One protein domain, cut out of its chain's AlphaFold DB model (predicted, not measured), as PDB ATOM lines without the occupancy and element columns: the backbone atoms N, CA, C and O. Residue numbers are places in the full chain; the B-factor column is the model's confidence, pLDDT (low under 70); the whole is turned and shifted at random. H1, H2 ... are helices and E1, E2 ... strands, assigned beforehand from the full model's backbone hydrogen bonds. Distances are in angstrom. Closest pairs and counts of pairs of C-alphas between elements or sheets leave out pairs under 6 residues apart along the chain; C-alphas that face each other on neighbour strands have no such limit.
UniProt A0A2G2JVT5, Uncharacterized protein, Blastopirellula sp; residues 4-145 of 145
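AT A GLANCE: This is residues 4 to 145 of the 145 residues of an uncharacterized protein of Blastopirellula sp (UniProt A0A2G2JVT5). A small five-stranded parallel sheet stands in the middle, with H1 and H5 over one face; H3 and H4 only graze it. H6, outside H1, and H7, beyond H3, lie at opposite ends of the longest axis, while H2 lies off the sheet. The printed part has 142 residues, with seven named helices and five named strands in the order E1 H1 E2 H2 E3 H3 E4 H4 E5 H5 H6 H7. The strands run E2 E3 E1 E4 E5 across the sheet; the class is mixed, helices and strands. The whole is compact, with a radius of gyration of the C-alphas of 14.5 A, and spans 45 by 36 by 27 A.

HOW THE PARTS SIT: The sheet's strands are E1, residues 4 to 6, E2, 26 to 28, E3, 48 to 51, E4, 66 to 70, and E5, 90 to 93. Within hydrogen-bond range are N 27 and O 48 across E2 and E3, 3.0 A, N 4 and O 49 across E3 and E1, 2.9 A, N 5 and O 67 across E1 and E4, 2.8 A, and N 68 and O 90 across E4 and E5, 2.8 A. H1, residues 12 to 21, runs along the strands at a height over the sheet of 7.5 A. H5, residues 101 to 109, lies over E4 on the same face, at 9.1 A; these helices and the sheet make two layers. H2, residues 37 to 43, is not on the sheet. H3, residues 54 to 57, touches H4, residues 79 to 85, the closest C-alphas being those of Ala 55 and Leu 84, 4.8 A. E2, H2, E3 and E4, H4, E5 are strand-helix-strand units, parallel neighbour strands with a helix between; E1, H1, E2 and E3, H3, E4 are split ones, with E3 and E1 respectively between their strands. Each of these four crossovers is right-handed. H6, residues 115 to 121, touches H1 at a steep tilt of 48 degrees, opposite ways; C-alphas 18 and 121 are closest, 6.3 A. H7, residues 130 to 143, touches H3, C-alphas 56 and 137 being closest, 6.0 A. Every O i to N i+4 pair is within hydrogen-bond range in H1, H2, H4, H5 and H6; H7 has 4 of 10, beside 8 of 11 O i to N i+3 pairs, and H3 is too short for such a pair.

IN THESE COORDINATES: E1 begins at C-alpha 4, (223.162, 108.198, 103.174). H1 is 14.3 A long, E4 13.1 A and H5 12.0 A. H7, 21.9 A long, ends at C-alpha 143, (202.258, 106.114, 95.713).

THE WHOLE: The C-alphas of Asp 116 and Ser 145, the two farthest apart, are 45.8 A apart. The printed part has no cut and no long link. Its mean pLDDT is 86.6; residues 73 to 76, 127 to 134, 136 and 140 to 145 are under 70.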
ATOM      1  N   ILE A   4     222.470 109.387 102.673       96.88
ATOM      2  CA  ILE A   4     223.162 108.198 103.174       96.88
ATOM      3  C   ILE A   4     222.119 107.108 103.385       96.88
ATOM      4  O   ILE A   4     221.146 107.309 104.108       96.88
ATOM      5  N   THR A   5     222.309 105.951 102.761       95.25
ATOM      6  CA  THR A   5     221.368 104.837 102.861       95.25
ATOM      7  C   THR A   5     222.048 103.492 103.046       95.25
ATOM      8  O   THR A   5     223.223 103.313 102.741       95.25
ATOM      9  N   GLY A   6     221.292 102.538 103.574       92.94
ATOM     10  CA  GLY A   6     221.700 101.160 103.785       92.94
ATOM     11  C   GLY A   6     220.607 100.378 104.505       92.94
ATOM     12  O   GLY A   6     219.531 100.892 104.811       92.94
ATOM     13  N   LEU A   7     220.883  99.117 104.825       89.12
ATOM     14  CA  LEU A   7     219.966  98.293 105.622       89.12
ATOM     15  C   LEU A   7     219.955  98.723 107.101       89.12
ATOM     16  O   LEU A   7     220.935  99.294 107.580       89.12
ATOM     17  N   PRO A   8     218.920  98.396 107.898       85.88
ATOM     18  CA  PRO A   8     218.930  98.650 109.342       85.88
ATOM     19  C   PRO A   8     220.211  98.149 110.015       85.88
ATOM     20  O   PRO A   8     220.606  97.006 109.789       85.88
ATOM     21  N   ARG A   9     220.828  98.954 110.891       83.88
ATOM     22  CA  ARG A   9     222.156  98.703 111.505       83.88
ATOM     23  C   ARG A   9     223.353  98.836 110.543       83.88
ATOM     24  O   ARG A   9     224.371  98.193 110.757       83.88
ATOM     25  N   SER A  10     223.247  99.668 109.509       88.19
ATOM     26  CA  SER A  10     224.351 100.050 108.603       88.19
ATOM     27  C   SER A  10     225.013 101.385 108.982       88.19
ATOM     28  O   SER A  10     225.567 102.063 108.131       88.19
ATOM     29  N   ARG A  11     224.942 101.800 110.259       90.94
ATOM     30  CA  ARG A  11     225.470 103.095 110.745       90.94
ATOM     31  C   ARG A  11     224.799 104.352 110.151       90.94
ATOM     32  O   ARG A  11     225.334 105.439 110.319       90.94
ATOM     33  N   THR A  12     223.597 104.284 109.572       93.75
ATOM     34  CA  THR A  12     222.874 105.495 109.104       93.75
ATOM     35  C   THR A  12     222.637 106.525 110.220       93.75
ATOM     36  O   THR A  12     222.913 107.706 110.034       93.75
ATOM     37  N   ALA A  13     222.229 106.086 111.417       93.62
ATOM     38  CA  ALA A  13     222.080 106.965 112.586       93.62
ATOM     39  C   ALA A  13     223.415 107.576 113.041       93.62
ATOM     40  O   ALA A  13     223.499 108.759 113.368       93.62
ATOM     41  N   TRP A  14     224.475 106.764 113.022       95.00
ATOM     42  CA  TRP A  14     225.832 107.208 113.326       95.00
ATOM     43  C   TRP A  14     226.302 108.285 112.342       95.00
ATOM     44  O   TRP A  14     226.788 109.329 112.767       95.00
ATOM     45  N   PHE A  15     226.077 108.076 111.043       96.81
ATOM     46  CA  PHE A  15     226.426 109.034 110.000       96.81
ATOM     47  C   PHE A  15     225.660 110.347 110.153       96.81
ATOM     48  O   PHE A  15     226.271 111.403 110.053       96.81
ATOM     49  N   SER A  16     224.359 110.314 110.458       96.88
ATOM     50  CA  SER A  16     223.595 111.543 110.729       96.88
ATOM     51  C   SER A  16     224.238 112.380 111.842       96.88
ATOM     52  O   SER A  16     224.442 113.588 111.672       96.88
ATOM     53  N   ALA A  17     224.631 111.739 112.947       95.62
ATOM     54  CA  ALA A  17     225.272 112.419 114.066       95.62
ATOM     55  C   ALA A  17     226.677 112.939 113.703       95.62
ATOM     56  O   ALA A  17     226.978 114.109 113.940       95.62
ATOM     57  N   PHE A  18     227.508 112.099 113.078       96.25
ATOM     58  CA  PHE A  18     228.865 112.453 112.655       96.25
ATOM     59  C   PHE A  18     228.876 113.612 111.645       96.25
ATOM     60  O   PHE A  18     229.631 114.573 111.809       96.25
ATOM     61  N   MET A  19     228.010 113.570 110.631       97.88
ATOM     62  CA  MET A  19     227.920 114.630 109.627       97.88
ATOM     63  C   MET A  19     227.440 115.944 110.247       97.88
ATOM     64  O   MET A  19     228.026 116.993 109.982       97.88
ATOM     65  N   THR A  20     226.447 115.884 111.140       97.06
ATOM     66  CA  THR A  20     225.956 117.068 111.863       97.06
ATOM     67  C   THR A  20     227.056 117.688 112.723       97.06
ATOM     68  O   THR A  20     227.260 118.900 112.668       97.06
ATOM     69  N   ALA A  21     227.824 116.873 113.453       95.25
ATOM     70  CA  ALA A  21     228.977 117.342 114.223       95.25
ATOM     71  C   ALA A  21     230.089 117.927 113.334       95.25
ATOM     72  O   ALA A  21     230.800 118.836 113.754       95.25
ATOM     73  N   SER A  22     230.196 117.452 112.093       96.12
ATOM     74  CA  SER A  22     231.138 117.949 111.085       96.12
ATOM     75  C   SER A  22     230.659 119.215 110.360       96.12
ATOM     76  O   SER A  22     231.299 119.643 109.404       96.12
ATOM     77  N   GLY A  23     229.543 119.821 110.786       96.62
ATOM     78  CA  GLY A  23     229.004 121.059 110.210       96.62
ATOM     79  C   GLY A  23     227.979 120.858 109.090       96.62
ATOM     80  O   GLY A  23     227.519 121.835 108.503       96.62
ATOM     81  N   TYR A  24     227.579 119.615 108.814       97.19
ATOM     82  CA  TYR A  24     226.620 119.271 107.765       97.19
ATOM     83  C   TYR A  24     225.317 118.767 108.374       97.19
ATOM     84  O   TYR A  24     225.217 117.596 108.737       97.19
ATOM     85  N   THR A  25     224.299 119.628 108.458       97.38
ATOM     86  CA  THR A  25     222.980 119.251 108.992       97.38
ATOM     87  C   THR A  25     222.439 118.013 108.278       97.38
ATOM     88  O   THR A  25     222.101 118.059 107.093       97.38
ATOM     89  N   CYS A  26     222.360 116.903 109.012       97.25
ATOM     90  CA  CYS A  26     221.930 115.618 108.490       97.25
ATOM     91  C   CYS A  26     220.952 114.979 109.468       97.25
ATOM     92  O   CYS A  26     221.325 114.627 110.586       97.25
ATOM     93  N   ILE A  27     219.696 114.837 109.053       95.75
ATOM     94  CA  ILE A  27     218.673 114.184 109.870       95.75
ATOM     95  C   ILE A  27     218.747 112.665 109.712       95.75
ATOM     96  O   ILE A  27     219.258 112.158 108.714       95.75
ATOM     97  N   HIS A  28     218.233 111.944 110.705       94.62
ATOM     98  CA  HIS A  28     218.118 110.491 110.669       94.62
ATOM     99  C   HIS A  28     216.664 110.085 110.396       94.62
ATOM    100  O   HIS A  28     215.754 110.556 111.077       94.62
ATOM    101  N   GLU A  29     216.459 109.227 109.395       91.94
ATOM    102  CA  GLU A  29     215.156 108.742 108.913       91.94
ATOM    103  C   GLU A  29     214.184 109.867 108.519       91.94
ATOM    104  O   GLU A  29     213.042 109.935 108.987       91.94
ATOM    105  N   GLY A  30     214.611 110.749 107.610       91.31
ATOM    106  CA  GLY A  30     213.777 111.828 107.082       91.31
ATOM    107  C   GLY A  30     212.444 111.353 106.498       91.31
ATOM    108  O   GLY A  30     211.446 112.059 106.630       91.31
ATOM    109  N   LEU A  31     212.399 110.134 105.949       88.75
ATOM    110  CA  LEU A  31     211.191 109.502 105.399       88.75
ATOM    111  C   LEU A  31     210.103 109.229 106.452       88.75
ATOM    112  O   LEU A  31     208.928 109.153 106.104       88.75
ATOM    113  N   ASN A  32     210.453 109.103 107.735       87.44
ATOM    114  CA  ASN A  32     209.469 108.802 108.774       87.44
ATOM    115  C   ASN A  32     208.429 109.928 108.898       87.44
ATOM    116  O   ASN A  32     208.776 111.114 108.897       87.44
ATOM    117  N   ASN A  33     207.162 109.542 109.069       86.69
ATOM    118  CA  ASN A  33     206.002 110.440 109.154       86.69
ATOM    119  C   ASN A  33     205.767 111.306 107.901       86.69
ATOM    120  O   ASN A  33     205.172 112.371 108.025       86.69
ATOM    121  N   CYS A  34     206.264 110.895 106.732       87.44
ATOM    122  CA  CYS A  34     205.833 111.468 105.456       87.44
ATOM    123  C   CYS A  34     204.721 110.585 104.890       87.44
ATOM    124  O   CYS A  34     204.890 109.367 104.799       87.44
ATOM    125  N   GLU A  35     203.603 111.192 104.514       87.19
ATOM    126  CA  GLU A  35     202.492 110.511 103.853       87.19
ATOM    127  C   GLU A  35     202.678 110.483 102.337       87.19
ATOM    128  O   GLU A  35     202.104 109.619 101.686       87.19
ATOM    129  N   SER A  36     203.526 111.373 101.798       86.12
ATOM    130  CA  SER A  36     203.848 111.410 100.372       86.12
ATOM    131  C   SER A  36     205.302 111.746 100.039       86.12
ATOM    132  O   SER A  36     206.054 112.310 100.844       86.12
ATOM    133  N   ILE A  37     205.696 111.476  98.791       85.69
ATOM    134  CA  ILE A  37     206.992 111.914  98.238       85.69
ATOM    135  C   ILE A  37     207.151 113.441  98.293       85.69
ATOM    136  O   ILE A  37     208.254 113.943  98.527       85.69
ATOM    137  N   ALA A  38     206.073 114.192  98.054       89.44
ATOM    138  CA  ALA A  38     206.108 115.653  98.069       89.44
ATOM    139  C   ALA A  38     206.422 116.191  99.473       89.44
ATOM    140  O   ALA A  38     207.270 117.073  99.616       89.44
ATOM    141  N   GLU A  39     205.806 115.609 100.505       91.06
ATOM    142  CA  GLU A  39     206.102 115.936 101.902       91.06
ATOM    143  C   GLU A  39     207.543 115.609 102.269       91.06
ATOM    144  O   GLU A  39     208.232 116.437 102.868       91.06
ATOM    145  N   TYR A  40     208.030 114.436 101.853       91.19
ATOM    146  CA  TYR A  40     209.423 114.070 102.064       91.19
ATOM    147  C   TYR A  40     210.371 115.091 101.426       91.19
ATOM    148  O   TYR A  40     211.268 115.599 102.102       91.19
ATOM    149  N   LYS A  41     210.154 115.434 100.148       90.25
ATOM    150  CA  LYS A  41     210.983 116.406  99.420       90.25
ATOM    151  C   LYS A  41     211.017 117.763 100.109       90.25
ATOM    152  O   LYS A  41     212.092 118.345 100.210       90.25
ATOM    153  N   GLU A  42     209.882 118.255 100.602       92.12
ATOM    154  CA  GLU A  42     209.846 119.526 101.330       92.12
ATOM    155  C   GLU A  42     210.579 119.419 102.677       92.12
ATOM    156  O   GLU A  42     211.380 120.292 103.012       92.12
ATOM    157  N   LYS A  43     210.400 118.312 103.412       91.94
ATOM    158  CA  LYS A  43     211.062 118.065 104.702       91.94
ATOM    159  C   LYS A  43     212.589 118.010 104.595       91.94
ATOM    160  O   LYS A  43     213.276 118.511 105.484       91.94
ATOM    161  N   VAL A  44     213.129 117.423 103.525       92.50
ATOM    162  CA  VAL A  44     214.588 117.284 103.319       92.50
ATOM    163  C   VAL A  44     215.193 118.334 102.390       92.50
ATOM    164  O   VAL A  44     216.372 118.255 102.057       92.50
ATOM    165  N   LYS A  45     214.417 119.336 101.973       92.06
ATOM    166  CA  LYS A  45     214.811 120.326 100.962       92.06
ATOM    167  C   LYS A  45     216.099 121.083 101.276       92.06
ATOM    168  O   LYS A  45     216.818 121.468 100.360       92.06
ATOM    169  N   LEU A  46     216.358 121.338 102.559       93.31
ATOM    170  CA  LEU A  46     217.490 122.139 103.041       93.31
ATOM    171  C   LEU A  46     218.413 121.361 103.989       93.31
ATOM    172  O   LEU A  46     219.259 121.958 104.651       93.31
ATOM    173  N   VAL A  47     218.250 120.038 104.076       95.50
ATOM    174  CA  VAL A  47     219.041 119.181 104.963       95.50
ATOM    175  C   VAL A  47     219.478 117.908 104.242       95.50
ATOM    176  O   VAL A  47     218.840 117.440 103.300       95.50
ATOM    177  N   SER A  48     220.593 117.332 104.676       96.75
ATOM    178  CA  SER A  48     220.955 115.971 104.280       96.75
ATOM    179  C   SER A  48     220.113 114.952 105.051       96.75
ATOM    180  O   SER A  48     219.598 115.253 106.129       96.75
ATOM    181  N   ASP A  49     220.012 113.731 104.538       96.12
ATOM    182  CA  ASP A  49     219.218 112.670 105.163       96.12
ATOM    183  C   ASP A  49     219.986 111.348 105.165       96.12
ATOM    184  O   ASP A  49     220.469 110.890 104.128       96.12
ATOM    185  N   ALA A  50     220.104 110.749 106.347       95.94
ATOM    186  CA  ALA A  50     220.582 109.393 106.521       95.94
ATOM    187  C   ALA A  50     219.393 108.505 106.893       95.94
ATOM    188  O   ALA A  50     218.862 108.604 107.997       95.94
ATOM    189  N   ASN A  51     218.964 107.624 105.997       93.00
ATOM    190  CA  ASN A  51     217.769 106.810 106.203       93.00
ATOM    191  C   ASN A  51     217.987 105.369 105.742       93.00
ATOM    192  O   ASN A  51     218.953 105.060 105.057       93.00
ATOM    193  N   THR A  52     217.088 104.472 106.125       90.31
ATOM    194  CA  THR A  52     217.103 103.083 105.626       90.31
ATOM    195  C   THR A  52     215.951 102.785 104.670       90.31
ATOM    196  O   THR A  52     215.933 101.731 104.036       90.31
ATOM    197  N   GLY A  53     214.998 103.712 104.533       86.38
ATOM    198  CA  GLY A  53     213.815 103.552 103.689       86.38
ATOM    199  C   GLY A  53     214.156 103.354 102.211       86.38
ATOM    200  O   GLY A  53     213.505 102.548 101.542       86.38
ATOM    201  N   TYR A  54     215.227 103.979 101.705       86.69
ATOM    202  CA  TYR A  54     215.599 103.820 100.296       86.69
ATOM    203  C   TYR A  54     215.984 102.393  99.903       86.69
ATOM    204  O   TYR A  54     215.705 101.992  98.773       86.69
ATOM    205  N   ALA A  55     216.511 101.595 100.839       83.31
ATOM    206  CA  ALA A  55     216.787 100.178 100.603       83.31
ATOM    207  C   ALA A  55     215.526  99.389 100.204       83.31
ATOM    208  O   ALA A  55     215.599  98.425  99.448       83.31
ATOM    209  N   TYR A  56     214.359  99.808 100.698       80.94
ATOM    210  CA  TYR A  56     213.079  99.149 100.442       80.94
ATOM    211  C   TYR A  56     212.388  99.686  99.185       80.94
ATOM    212  O   TYR A  56     211.744  98.918  98.466       80.94
ATOM    213  N   THR A  57     212.537 100.986  98.910       79.75
ATOM    214  CA  THR A  57     211.946 101.618  97.718       79.75
ATOM    215  C   THR A  57     212.680 101.253  96.424       79.75
ATOM    216  O   THR A  57     212.050 101.156  95.380       79.75
ATOM    217  N   GLY A  58     214.000 101.026  96.479       77.06
ATOM    218  CA  GLY A  58     214.823 100.779  95.287       77.06
ATOM    219  C   GLY A  58     214.999 101.998  94.375       77.06
ATOM    220  O   GLY A  58     215.541 101.863  93.282       77.06
ATOM    221  N   GLN A  59     214.575 103.185  94.815       79.50
ATOM    222  CA  GLN A  59     214.686 104.421  94.052       79.50
ATOM    223  C   GLN A  59     215.100 105.573  94.964       79.50
ATOM    224  O   GLN A  59     214.480 105.823  95.995       79.50
ATOM    225  N   ILE A  60     216.128 106.317  94.554       78.31
ATOM    226  CA  ILE A  60     216.453 107.603  95.173       78.31
ATOM    227  C   ILE A  60     215.569 108.659  94.527       78.31
ATOM    228  O   ILE A  60     215.442 108.726  93.307       78.31
ATOM    229  N   ILE A  61     214.942 109.483  95.356       77.19
ATOM    230  CA  ILE A  61     213.949 110.468  94.912       77.19
ATOM    231  C   ILE A  61     214.618 111.833  94.604       77.19
ATOM    232  O   ILE A  61     213.955 112.871  94.530       77.19
ATOM    233  N   ASP A  62     215.946 111.835  94.447       77.81
ATOM    234  CA  ASP A  62     216.801 113.011  94.280       77.81
ATOM    235  C   ASP A  62     218.154 112.629  93.639       77.81
ATOM    236  O   ASP A  62     218.635 111.518  93.845       77.81
ATOM    237  N   ASP A  63     218.789 113.564  92.928       86.44
ATOM    238  CA  ASP A  63     220.095 113.411  92.263       86.44
ATOM    239  C   ASP A  63     221.283 113.818  93.166       86.44
ATOM    240  O   ASP A  63     222.423 113.957  92.716       86.44
ATOM    241  N   ARG A  64     221.030 114.053  94.460       93.12
ATOM    242  CA  ARG A  64     222.063 114.386  95.453       93.12
ATOM    243  C   ARG A  64     223.160 113.306  95.535       93.12
ATOM    244  O   ARG A  64     222.862 112.114  95.403       93.12
ATOM    245  N   PRO A  65     224.414 113.688  95.871       97.00
ATOM    246  CA  PRO A  65     225.454 112.726  96.220       97.00
ATOM    247  C   PRO A  65     224.936 111.720  97.244       97.00
ATOM    248  O   PRO A  65     224.413 112.104  98.293       97.00
ATOM    249  N   THR A  66     225.054 110.436  96.914       96.88
ATOM    250  CA  THR A  66     224.497 109.346  97.717       96.88
ATOM    251  C   THR A  66     225.600 108.387  98.138       96.88
ATOM    252  O   THR A  66     226.409 107.979  97.304       96.88
ATOM    253  N   LEU A  67     225.608 108.015  99.418       97.69
ATOM    254  CA  LEU A  67     226.342 106.870  99.961       97.69
ATOM    255  C   LEU A  67     225.388 105.686 100.149       97.69
ATOM    256  O   LEU A  67     224.344 105.835 100.782       97.69
ATOM    257  N   VAL A  68     225.776 104.511  99.657       95.88
ATOM    258  CA  VAL A  68     225.039 103.250  99.791       95.88
ATOM    259  C   VAL A  68     225.891 102.252 100.578       95.88
ATOM    260  O   VAL A  68     226.950 101.831 100.116       95.88
ATOM    261  N   ILE A  69     225.430 101.874 101.772       95.25
ATOM    262  CA  ILE A  69     226.164 101.021 102.712       95.25
ATOM    263  C   ILE A  69     225.624  99.589 102.673       95.25
ATOM    264  O   ILE A  69     224.469  99.324 103.023       95.25
ATOM    265  N   HIS A  70     226.500  98.655 102.317       92.19
ATOM    266  CA  HIS A  70     226.248  97.215 102.269       92.19
ATOM    267  C   HIS A  70     226.787  96.551 103.533       92.19
ATOM    268  O   HIS A  70     227.837  96.937 104.031       92.19
ATOM    269  N   LYS A  71     226.103  95.547 104.089       83.75
ATOM    270  CA  LYS A  71     226.569  94.918 105.339       83.75
ATOM    271  C   LYS A  71     227.623  93.838 105.156       83.75
ATOM    272  O   LYS A  71     228.478  93.701 106.023       83.75
ATOM    273  N   TYR A  72     227.517  93.040 104.099       75.56
ATOM    274  CA  TYR A  72     228.355  91.861 103.913       75.56
ATOM    275  C   TYR A  72     228.651  91.635 102.431       75.56
ATOM    276  O   TYR A  72     227.755  91.759 101.597       75.56
ATOM    277  N   HIS A  73     229.868  91.185 102.115       60.25
ATOM    278  CA  HIS A  73     230.241  90.720 100.771       60.25
ATOM    279  C   HIS A  73     229.366  89.560 100.257       60.25
ATOM    280  O   HIS A  73     229.243  89.359  99.050       60.25
ATOM    281  N   HIS A  74     228.777  88.780 101.171       57.44
ATOM    282  CA  HIS A  74     228.078  87.524 100.881       57.44
ATOM    283  C   HIS A  74     226.633  87.506 101.387       57.44
ATOM    284  O   HIS A  74     226.127  86.449 101.767       57.44
ATOM    285  N   GLU A  75     225.958  88.656 101.427       63.56
ATOM    286  CA  GLU A  75     224.517  88.637 101.679       63.56
ATOM    287  C   GLU A  75     223.825  87.772 100.626       63.56
ATOM    288  O   GLU A  75     223.975  88.003  99.423       63.56
ATOM    289  N   THR A  76     223.072  86.766 101.085       61.03
ATOM    290  CA  THR A  76     222.199  85.987 100.213       61.03
ATOM    291  C   THR A  76     221.305  86.976  99.468       61.03
ATOM    292  O   THR A  76     220.581  87.728 100.134       61.03
ATOM    293  N   PRO A  77     221.367  87.022  98.125       72.44
ATOM    294  CA  PRO A  77     220.560  87.945  97.350       72.44
ATOM    295  C   PRO A  77     219.090  87.806  97.738       72.44
ATOM    296  O   PRO A  77     218.533  86.708  97.754       72.44
ATOM    297  N   ASN A  78     218.483  88.926  98.097       81.88
ATOM    298  CA  ASN A  78     217.056  89.054  98.307       81.88
ATOM    299  C   ASN A  78     216.598  90.347  97.631       81.88
ATOM    300  O   ASN A  78     217.410  91.173  97.221       81.88
ATOM    301  N   GLU A  79     215.289  90.521  97.497       84.12
ATOM    302  CA  GLU A  79     214.723  91.665  96.776       84.12
ATOM    303  C   GLU A  79     215.251  93.017  97.289       84.12
ATOM    304  O   GLU A  79     215.530  93.915  96.501       84.12
ATOM    305  N   ILE A  80     215.447  93.151  98.604       83.06
ATOM    306  CA  ILE A  80     215.911  94.394  99.231       83.06
ATOM    307  C   ILE A  80     217.396  94.628  98.926       83.06
ATOM    308  O   ILE A  80     217.792  95.754  98.636       83.06
ATOM    309  N   THR A  81     218.234  93.588  98.965       85.25
ATOM    310  CA  THR A  81     219.662  93.739  98.650       85.25
ATOM    311  C   THR A  81     219.886  94.042  97.173       85.25
ATOM    312  O   THR A  81     220.748  94.856  96.854       85.25
ATOM    313  N   GLU A  82     219.073  93.487  96.272       87.44
ATOM    314  CA  GLU A  82     219.116  93.835  94.847       87.44
ATOM    315  C   GLU A  82     218.634  95.270  94.585       87.44
ATOM    316  O   GLU A  82     219.303  96.013  93.868       87.44
ATOM    317  N   LYS A  83     217.556  95.712  95.247       88.19
ATOM    318  CA  LYS A  83     217.100  97.114  95.214       88.19
ATOM    319  C   LYS A  83     218.156  98.091  95.726       88.19
ATOM    320  O   LYS A  83     218.332  99.165  95.162       88.19
ATOM    321  N   LEU A  84     218.871  97.732  96.790       89.44
ATOM    322  CA  LEU A  84     219.948  98.559  97.331       89.44
ATOM    323  C   LEU A  84     221.141  98.633  96.365       89.44
ATOM    324  O   LEU A  84     221.726  99.700  96.190       89.44
ATOM    325  N   LYS A  85     221.496  97.518  95.712       89.81
ATOM    326  CA  LYS A  85     222.566  97.464  94.700       89.81
ATOM    327  C   LYS A  85     222.251  98.276  93.445       89.81
ATOM    328  O   LYS A  85     223.190  98.730  92.803       89.81
ATOM    329  N   SER A  86     220.976  98.448  93.095       90.06
ATOM    330  CA  SER A  86     220.572  99.215  91.913       90.06
ATOM    331  C   SER A  86     220.528 100.728  92.129       90.06
ATOM    332  O   SER A  86     220.290 101.464  91.173       90.06
ATOM    333  N   LEU A  87     220.708 101.211  93.362       91.31
ATOM    334  CA  LEU A  87     220.742 102.646  93.634       91.31
ATOM    335  C   LEU A  87     221.994 103.283  93.017       91.31
ATOM    336  O   LEU A  87     223.069 102.698  93.030       91.31
ATOM    337  N   ASN A  88     221.867 104.512  92.517       92.31
ATOM    338  CA  ASN A  88     223.020 105.283  92.060       92.31
ATOM    339  C   ASN A  88     223.731 105.922  93.259       92.31
ATOM    340  O   ASN A  88     223.100 106.607  94.062       92.31
ATOM    341  N   GLY A  89     225.049 105.760  93.368       94.69
ATOM    342  CA  GLY A  89     225.828 106.396  94.428       94.69
ATOM    343  C   GLY A  89     227.212 105.786  94.612       94.69
ATOM    344  O   GLY A  89     227.669 104.976  93.807       94.69
ATOM    345  N   LEU A  90     227.879 106.173  95.697       97.00
ATOM    346  CA  LEU A  90     229.103 105.536  96.169       97.00
ATOM    347  C   LEU A  90     228.734 104.322  97.021       97.00
ATOM    348  O   LEU A  90     228.087 104.472  98.054       97.00
ATOM    349  N   HIS A  91     229.148 103.131  96.597       95.94
ATOM    350  CA  HIS A  91     228.878 101.889  97.315       95.94
ATOM    351  C   HIS A  91     230.073 101.539  98.198       95.94
ATOM    352  O   HIS A  91     231.212 101.478  97.724       95.94
ATOM    353  N   VAL A  92     229.800 101.303  99.479       96.19
ATOM    354  CA  VAL A  92     230.803 100.891 100.466       96.19
ATOM    355  C   VAL A  92     230.279  99.723 101.276       96.19
ATOM    356  O   VAL A  92     229.077  99.633 101.547       96.19
ATOM    357  N   LEU A  93     231.171  98.831 101.681       94.50
ATOM    358  CA  LEU A  93     230.827  97.826 102.673       94.50
ATOM    359  C   LEU A  93     230.976  98.399 104.080       94.50
ATOM    360  O   LEU A  93     231.689  99.373 104.317       94.50
ATOM    361  N   PHE A  94     230.243  97.820 105.022       93.00
ATOM    362  CA  PHE A  94     230.183  98.294 106.397       93.00
ATOM    363  C   PHE A  94     231.548  98.234 107.092       93.00
ATOM    364  O   PHE A  94     231.900  99.145 107.838       93.00
ATOM    365  N   ASP A  95     232.305  97.169 106.850       92.81
ATOM    366  CA  ASP A  95     233.662  96.963 107.356       92.81
ATOM    367  C   ASP A  95     234.705  97.855 106.666       92.81
ATOM    368  O   ASP A  95     235.731  98.158 107.269       92.81
ATOM    369  N   GLU A  96     234.402  98.369 105.473       95.56
ATOM    370  CA  GLU A  96     235.243  99.332 104.751       95.56
ATOM    371  C   GLU A  96     235.003 100.796 105.175       95.56
ATOM    372  O   GLU A  96     235.718 101.696 104.736       95.56
ATOM    373  N   ILE A  97     233.996 101.088 106.013       95.44
ATOM    374  CA  ILE A  97     233.636 102.482 106.349       95.44
ATOM    375  C   ILE A  97     234.839 103.247 106.907       95.44
ATOM    376  O   ILE A  97     235.074 104.388 106.516       95.44
ATOM    377  N   ASP A  98     235.592 102.633 107.818       95.38
ATOM    378  CA  ASP A  98     236.673 103.320 108.522       95.38
ATOM    379  C   ASP A  98     237.883 103.581 107.614       95.38
ATOM    380  O   ASP A  98     238.479 104.657 107.671       95.38
ATOM    381  N   GLU A  99     238.233 102.634 106.741       97.19
ATOM    382  CA  GLU A  99     239.327 102.799 105.775       97.19
ATOM    383  C   GLU A  99     238.962 103.762 104.637       97.19
ATOM    384  O   GLU A  99     239.824 104.494 104.145       97.19
ATOM    385  N   ARG A 100     237.676 103.832 104.262       97.88
ATOM    386  CA  ARG A 100     237.172 104.697 103.185       97.88
ATOM    387  C   ARG A 100     236.565 106.005 103.682       97.88
ATOM    388  O   ARG A 100     236.050 106.775 102.874       97.88
ATOM    389  N   ILE A 101     236.649 106.328 104.975       97.81
ATOM    390  CA  ILE A 101     235.924 107.479 105.541       97.81
ATOM    391  C   ILE A 101     236.278 108.813 104.865       97.81
ATOM    392  O   ILE A 101     235.407 109.655 104.655       97.81
ATOM    393  N   SER A 102     237.538 108.995 104.456       97.81
ATOM    394  CA  SER A 102     237.976 110.209 103.751       97.81
ATOM    395  C   SER A 102     237.350 110.328 102.357       97.81
ATOM    396  O   SER A 102     236.928 111.415 101.963       97.81
ATOM    397  N   GLU A 103     237.263 109.214 101.624       98.44
ATOM    398  CA  GLU A 103     236.607 109.139 100.314       98.44
ATOM    399  C   GLU A 103     235.105 109.390 100.457       98.44
ATOM    400  O   GLU A 103     234.560 110.247  99.763       98.44
ATOM    401  N   ILE A 104     234.461 108.706 101.408       98.50
ATOM    402  CA  ILE A 104     233.036 108.853 101.716       98.50
ATOM    403  C   ILE A 104     232.697 110.315 102.007       98.50
ATOM    404  O   ILE A 104     231.768 110.871 101.420       98.50
ATOM    405  N   PHE A 105     233.459 110.955 102.897       98.38
ATOM    406  CA  PHE A 105     233.213 112.339 103.284       98.38
ATOM    407  C   PHE A 105     233.383 113.292 102.097       98.38
ATOM    408  O   PHE A 105     232.516 114.136 101.857       98.38
ATOM    409  N   THR A 106     234.454 113.117 101.318       98.44
ATOM    410  CA  THR A 106     234.731 113.943 100.133       98.44
ATOM    411  C   THR A 106     233.645 113.773  99.072       98.44
ATOM    412  O   THR A 106     233.196 114.760  98.499       98.44
ATOM    413  N   HIS A 107     233.168 112.550  98.837       98.25
ATOM    414  CA  HIS A 107     232.072 112.276  97.902       98.25
ATOM    415  C   HIS A 107     230.772 112.982  98.305       98.25
ATOM    416  O   HIS A 107     230.092 113.567  97.465       98.25
ATOM    417  N   LEU A 108     230.425 112.952  99.595       97.94
ATOM    418  CA  LEU A 108     229.172 113.530 100.088       97.94
ATOM    419  C   LEU A 108     229.196 115.061 100.158       97.94
ATOM    420  O   LEU A 108     228.156 115.703  99.995       97.94
ATOM    421  N   THR A 109     230.359 115.648 100.436       97.50
ATOM    422  CA  THR A 109     230.468 117.072 100.799       97.50
ATOM    423  C   THR A 109     231.277 117.914  99.819       97.50
ATOM    424  O   THR A 109     231.041 119.114  99.728       97.50
ATOM    425  N   GLY A 110     232.208 117.304  99.083       97.81
ATOM    426  CA  GLY A 110     233.257 117.992  98.327       97.81
ATOM    427  C   GLY A 110     234.466 118.419  99.172       97.81
ATOM    428  O   GLY A 110     235.477 118.834  98.606       97.81
ATOM    429  N   ASP A 111     234.397 118.278 100.498       98.06
ATOM    430  CA  ASP A 111     235.405 118.758 101.442       98.06
ATOM    431  C   ASP A 111     236.299 117.639 101.986       98.06
ATOM    432  O   ASP A 111     235.988 116.449 101.926       98.06
ATOM    433  N   LYS A 112     237.427 118.035 102.587       97.56
ATOM    434  CA  LYS A 112     238.284 117.118 103.344       97.56
ATOM    435  C   LYS A 112     237.706 116.871 104.733       97.56
ATOM    436  O   LYS A 112     237.305 117.804 105.425       97.56
ATOM    437  N   ILE A 113     237.748 115.616 105.166       96.88
ATOM    438  CA  ILE A 113     237.325 115.214 106.506       96.88
ATOM    439  C   ILE A 113     238.187 115.858 107.601       96.88
ATOM    440  O   ILE A 113     239.413 115.926 107.497       96.88
ATOM    441  N   ASN A 114     237.543 116.264 108.696       95.31
ATOM    442  CA  ASN A 114     238.225 116.554 109.950       95.31
ATOM    443  C   ASN A 114     238.377 115.254 110.759       95.31
ATOM    444  O   ASN A 114     237.404 114.738 111.316       95.31
ATOM    445  N   LEU A 115     239.601 114.723 110.822       94.38
ATOM    446  CA  LEU A 115     239.885 113.458 111.504       94.38
ATOM    447  C   LEU A 115     239.706 113.530 113.026       94.38
ATOM    448  O   LEU A 115     239.403 112.505 113.629       94.38
ATOM    449  N   ASP A 116     239.821 114.706 113.646       93.00
ATOM    450  CA  ASP A 116     239.612 114.849 115.091       93.00
ATOM    451  C   ASP A 116     238.145 114.600 115.452       93.00
ATOM    452  O   ASP A 116     237.847 113.856 116.386       93.00
ATOM    453  N   ILE A 117     237.217 115.149 114.658       92.00
ATOM    454  CA  ILE A 117     235.779 114.898 114.821       92.00
ATOM    455  C   ILE A 117     235.474 113.424 114.551       92.00
ATOM    456  O   ILE A 117     234.779 112.786 115.338       92.00
ATOM    457  N   TYR A 118     236.022 112.855 113.475       93.62
ATOM    458  CA  TYR A 118     235.814 111.441 113.164       93.62
ATOM    459  C   TYR A 118     236.282 110.518 114.298       93.62
ATOM    460  O   TYR A 118     235.533 109.631 114.701       93.62
ATOM    461  N   ASN A 119     237.468 110.754 114.864       91.12
ATOM    462  CA  ASN A 119     238.019 109.933 115.943       91.12
ATOM    463  C   ASN A 119     237.153 109.955 117.215       91.12
ATOM    464  O   ASN A 119     237.101 108.955 117.921       91.12
ATOM    465  N   ILE A 120     236.433 111.050 117.488       90.50
ATOM    466  CA  ILE A 120     235.458 111.113 118.595       90.50
ATOM    467  C   ILE A 120     234.265 110.185 118.331       90.50
ATOM    468  O   ILE A 120     233.732 109.572 119.256       90.50
ATOM    469  N   PHE A 121     233.826 110.088 117.076       90.81
ATOM    470  CA  PHE A 121     232.625 109.345 116.707       90.81
ATOM    471  C   PHE A 121     232.887 107.876 116.391       90.81
ATOM    472  O   PHE A 121     231.982 107.070 116.589       90.81
ATOM    473  N   LYS A 122     234.079 107.510 115.910       88.56
ATOM    474  CA  LYS A 122     234.401 106.180 115.363       88.56
ATOM    475  C   LYS A 122     233.924 105.006 116.231       88.56
ATOM    476  O   LYS A 122     233.373 104.039 115.700       88.56
ATOM    477  N   ASP A 123     234.068 105.129 117.549       82.19
ATOM    478  CA  ASP A 123     233.747 104.069 118.513       82.19
ATOM    479  C   ASP A 123     232.329 104.181 119.113       82.19
ATOM    480  O   ASP A 123     231.922 103.357 119.935       82.19
ATOM    481  N   LEU A 124     231.538 105.182 118.706       84.25
ATOM    482  CA  LEU A 124     230.163 105.352 119.175       84.25
ATOM    483  C   LEU A 124     229.223 104.330 118.529       84.25
ATOM    484  O   LEU A 124     229.134 104.202 117.307       84.25
ATOM    485  N   ASN A 125     228.436 103.653 119.362       76.00
ATOM    486  CA  ASN A 125     227.406 102.728 118.910       76.00
ATOM    487  C   ASN A 125     226.026 103.407 118.925       76.00
ATOM    488  O   ASN A 125     225.370 103.470 119.964       76.00
ATOM    489  N   ILE A 126     225.585 103.917 117.772       73.44
ATOM    490  CA  ILE A 126     224.288 104.593 117.604       73.44
ATOM    491  C   ILE A 126     223.402 103.718 116.706       73.44
ATOM    492  O   ILE A 126     223.719 103.506 115.535       73.44
ATOM    493  N   THR A 127     222.298 103.182 117.244       61.00
ATOM    494  CA  THR A 127     221.388 102.271 116.518       61.00
ATOM    495  C   THR A 127     219.911 102.605 116.755       61.00
ATOM    496  O   THR A 127     219.546 103.129 117.804       61.00
ATOM    497  N   THR A 128     219.059 102.280 115.777       57.44
ATOM    498  CA  THR A 128     217.591 102.436 115.819       57.44
ATOM    499  C   THR A 128     216.862 101.115 115.551       57.44
ATOM    500  O   THR A 128     217.439 100.157 115.028       57.44
ATOM    501  N   MET A 129     215.578 101.047 115.930       60.88
ATOM    502  CA  MET A 129     214.736  99.852 115.787       60.88
ATOM    503  C   MET A 129     214.190  99.690 114.357       60.88
ATOM    504  O   MET A 129     213.631 100.620 113.789       60.88
ATOM    505  N   ALA A 130     214.298  98.481 113.793       59.94
ATOM    506  CA  ALA A 130     213.966  98.191 112.391       59.94
ATOM    507  C   ALA A 130     212.468  98.307 112.031       59.94
ATOM    508  O   ALA A 130     212.141  98.567 110.875       59.94
ATOM    509  N   SER A 131     211.562  98.117 112.996       59.25
ATOM    510  CA  SER A 131     210.110  98.082 112.759       59.25
ATOM    511  C   SER A 131     209.529  99.419 112.286       59.25
ATOM    512  O   SER A 131     208.596  99.423 111.492       59.25
ATOM    513  N   MET A 132     210.094 100.548 112.723       62.00
ATOM    514  CA  MET A 132     209.609 101.884 112.349       62.00
ATOM    515  C   MET A 132     209.896 102.216 110.876       62.00
ATOM    516  O   MET A 132     209.079 102.838 110.204       62.00
ATOM    517  N   ASN A 133     211.028 101.743 110.350       64.75
ATOM    518  CA  ASN A 133     211.501 102.117 109.016       64.75
ATOM    519  C   ASN A 133     210.800 101.332 107.895       64.75
ATOM    520  O   ASN A 133     210.587 101.858 106.805       64.75
ATOM    521  N   GLN A 134     210.403 100.083 108.163       66.44
ATOM    522  CA  GLN A 134     209.628  99.283 107.208       66.44
ATOM    523  C   GLN A 134     208.254  99.901 106.933       66.44
ATOM    524  O   GLN A 134     207.822  99.943 105.786       66.44
ATOM    525  N   GLN A 135     207.598 100.433 107.968       71.06
ATOM    526  CA  GLN A 135     206.295 101.080 107.832       71.06
ATOM    527  C   GLN A 135     206.366 102.327 106.938       71.06
ATOM    528  O   GLN A 135     205.530 102.484 106.051       71.06
ATOM    529  N   ALA A 136     207.382 103.176 107.125       66.94
ATOM    530  CA  ALA A 136     207.577 104.373 106.304       66.94
ATOM    531  C   ALA A 136     207.846 104.030 104.826       66.94
ATOM    532  O   ALA A 136     207.292 104.659 103.928       66.94
ATOM    533  N   ALA A 137     208.643 102.991 104.561       70.62
ATOM    534  CA  ALA A 137     208.925 102.554 103.197       70.62
ATOM    535  C   ALA A 137     207.690 102.016 102.453       70.62
ATOM    536  O   ALA A 137     207.529 102.280 101.262       70.62
ATOM    537  N   SER A 138     206.816 101.269 103.137       72.88
ATOM    538  CA  SER A 138     205.593 100.727 102.531       72.88
ATOM    539  C   SER A 138     204.621 101.814 102.073       72.88
ATOM    540  O   SER A 138     203.947 101.626 101.067       72.88
ATOM    541  N   ILE A 139     204.559 102.944 102.782       72.12
ATOM    542  CA  ILE A 139     203.710 104.082 102.402       72.12
ATOM    543  C   ILE A 139     204.173 104.655 101.055       72.12
ATOM    544  O   ILE A 139     203.363 104.811 100.147       72.12
ATOM    545  N   LEU A 140     205.481 104.862 100.886       62.88
ATOM    546  CA  LEU A 140     206.051 105.461  99.674       62.88
ATOM    547  C   LEU A 140     205.880 104.593  98.422       62.88
ATOM    548  O   LEU A 140     205.576 105.110  97.352       62.88
ATOM    549  N   LEU A 141     206.056 103.275  98.546       68.31
ATOM    550  CA  LEU A 141     205.917 102.344  97.418       68.31
ATOM    551  C   LEU A 141     204.494 102.316  96.831       68.31
ATOM    552  O   LEU A 141     204.327 102.105  95.627       68.31
ATOM    553  N   ASN A 142     203.477 102.551  97.665       66.12
ATOM    554  CA  ASN A 142     202.078 102.561  97.239       66.12
ATOM    555  C   ASN A 142     201.703 103.815  96.431       66.12
ATOM    556  O   ASN A 142     200.712 103.780  95.711       66.12
ATOM    557  N   GLU A 143     202.476 104.902  96.520       51.78
ATOM    558  CA  GLU A 143     202.258 106.114  95.713       51.78
ATOM    559  C   GLU A 143     202.918 106.053  94.328       51.78
ATOM    560  O   GLU A 143     202.549 106.807  93.430       51.78
ATOM    561  N   THR A 144     203.921 105.190  94.152       49.25
ATOM    562  CA  THR A 144     204.680 105.051  92.896       49.25
ATOM    563  C   THR A 144     204.136 103.978  91.947       49.25
ATOM    564  O   THR A 144     204.718 103.775  90.882       49.25
ATOM    565  N   SER A 145     203.067 103.278  92.342       47.53
ATOM    566  CA  SER A 145     202.389 102.222  91.566       47.53
ATOM    567  C   SER A 145     201.183 102.774  90.810       47.53
ATOM    568  O   SER A 145     200.969 102.340  89.657       47.53
TER     569      SER A 145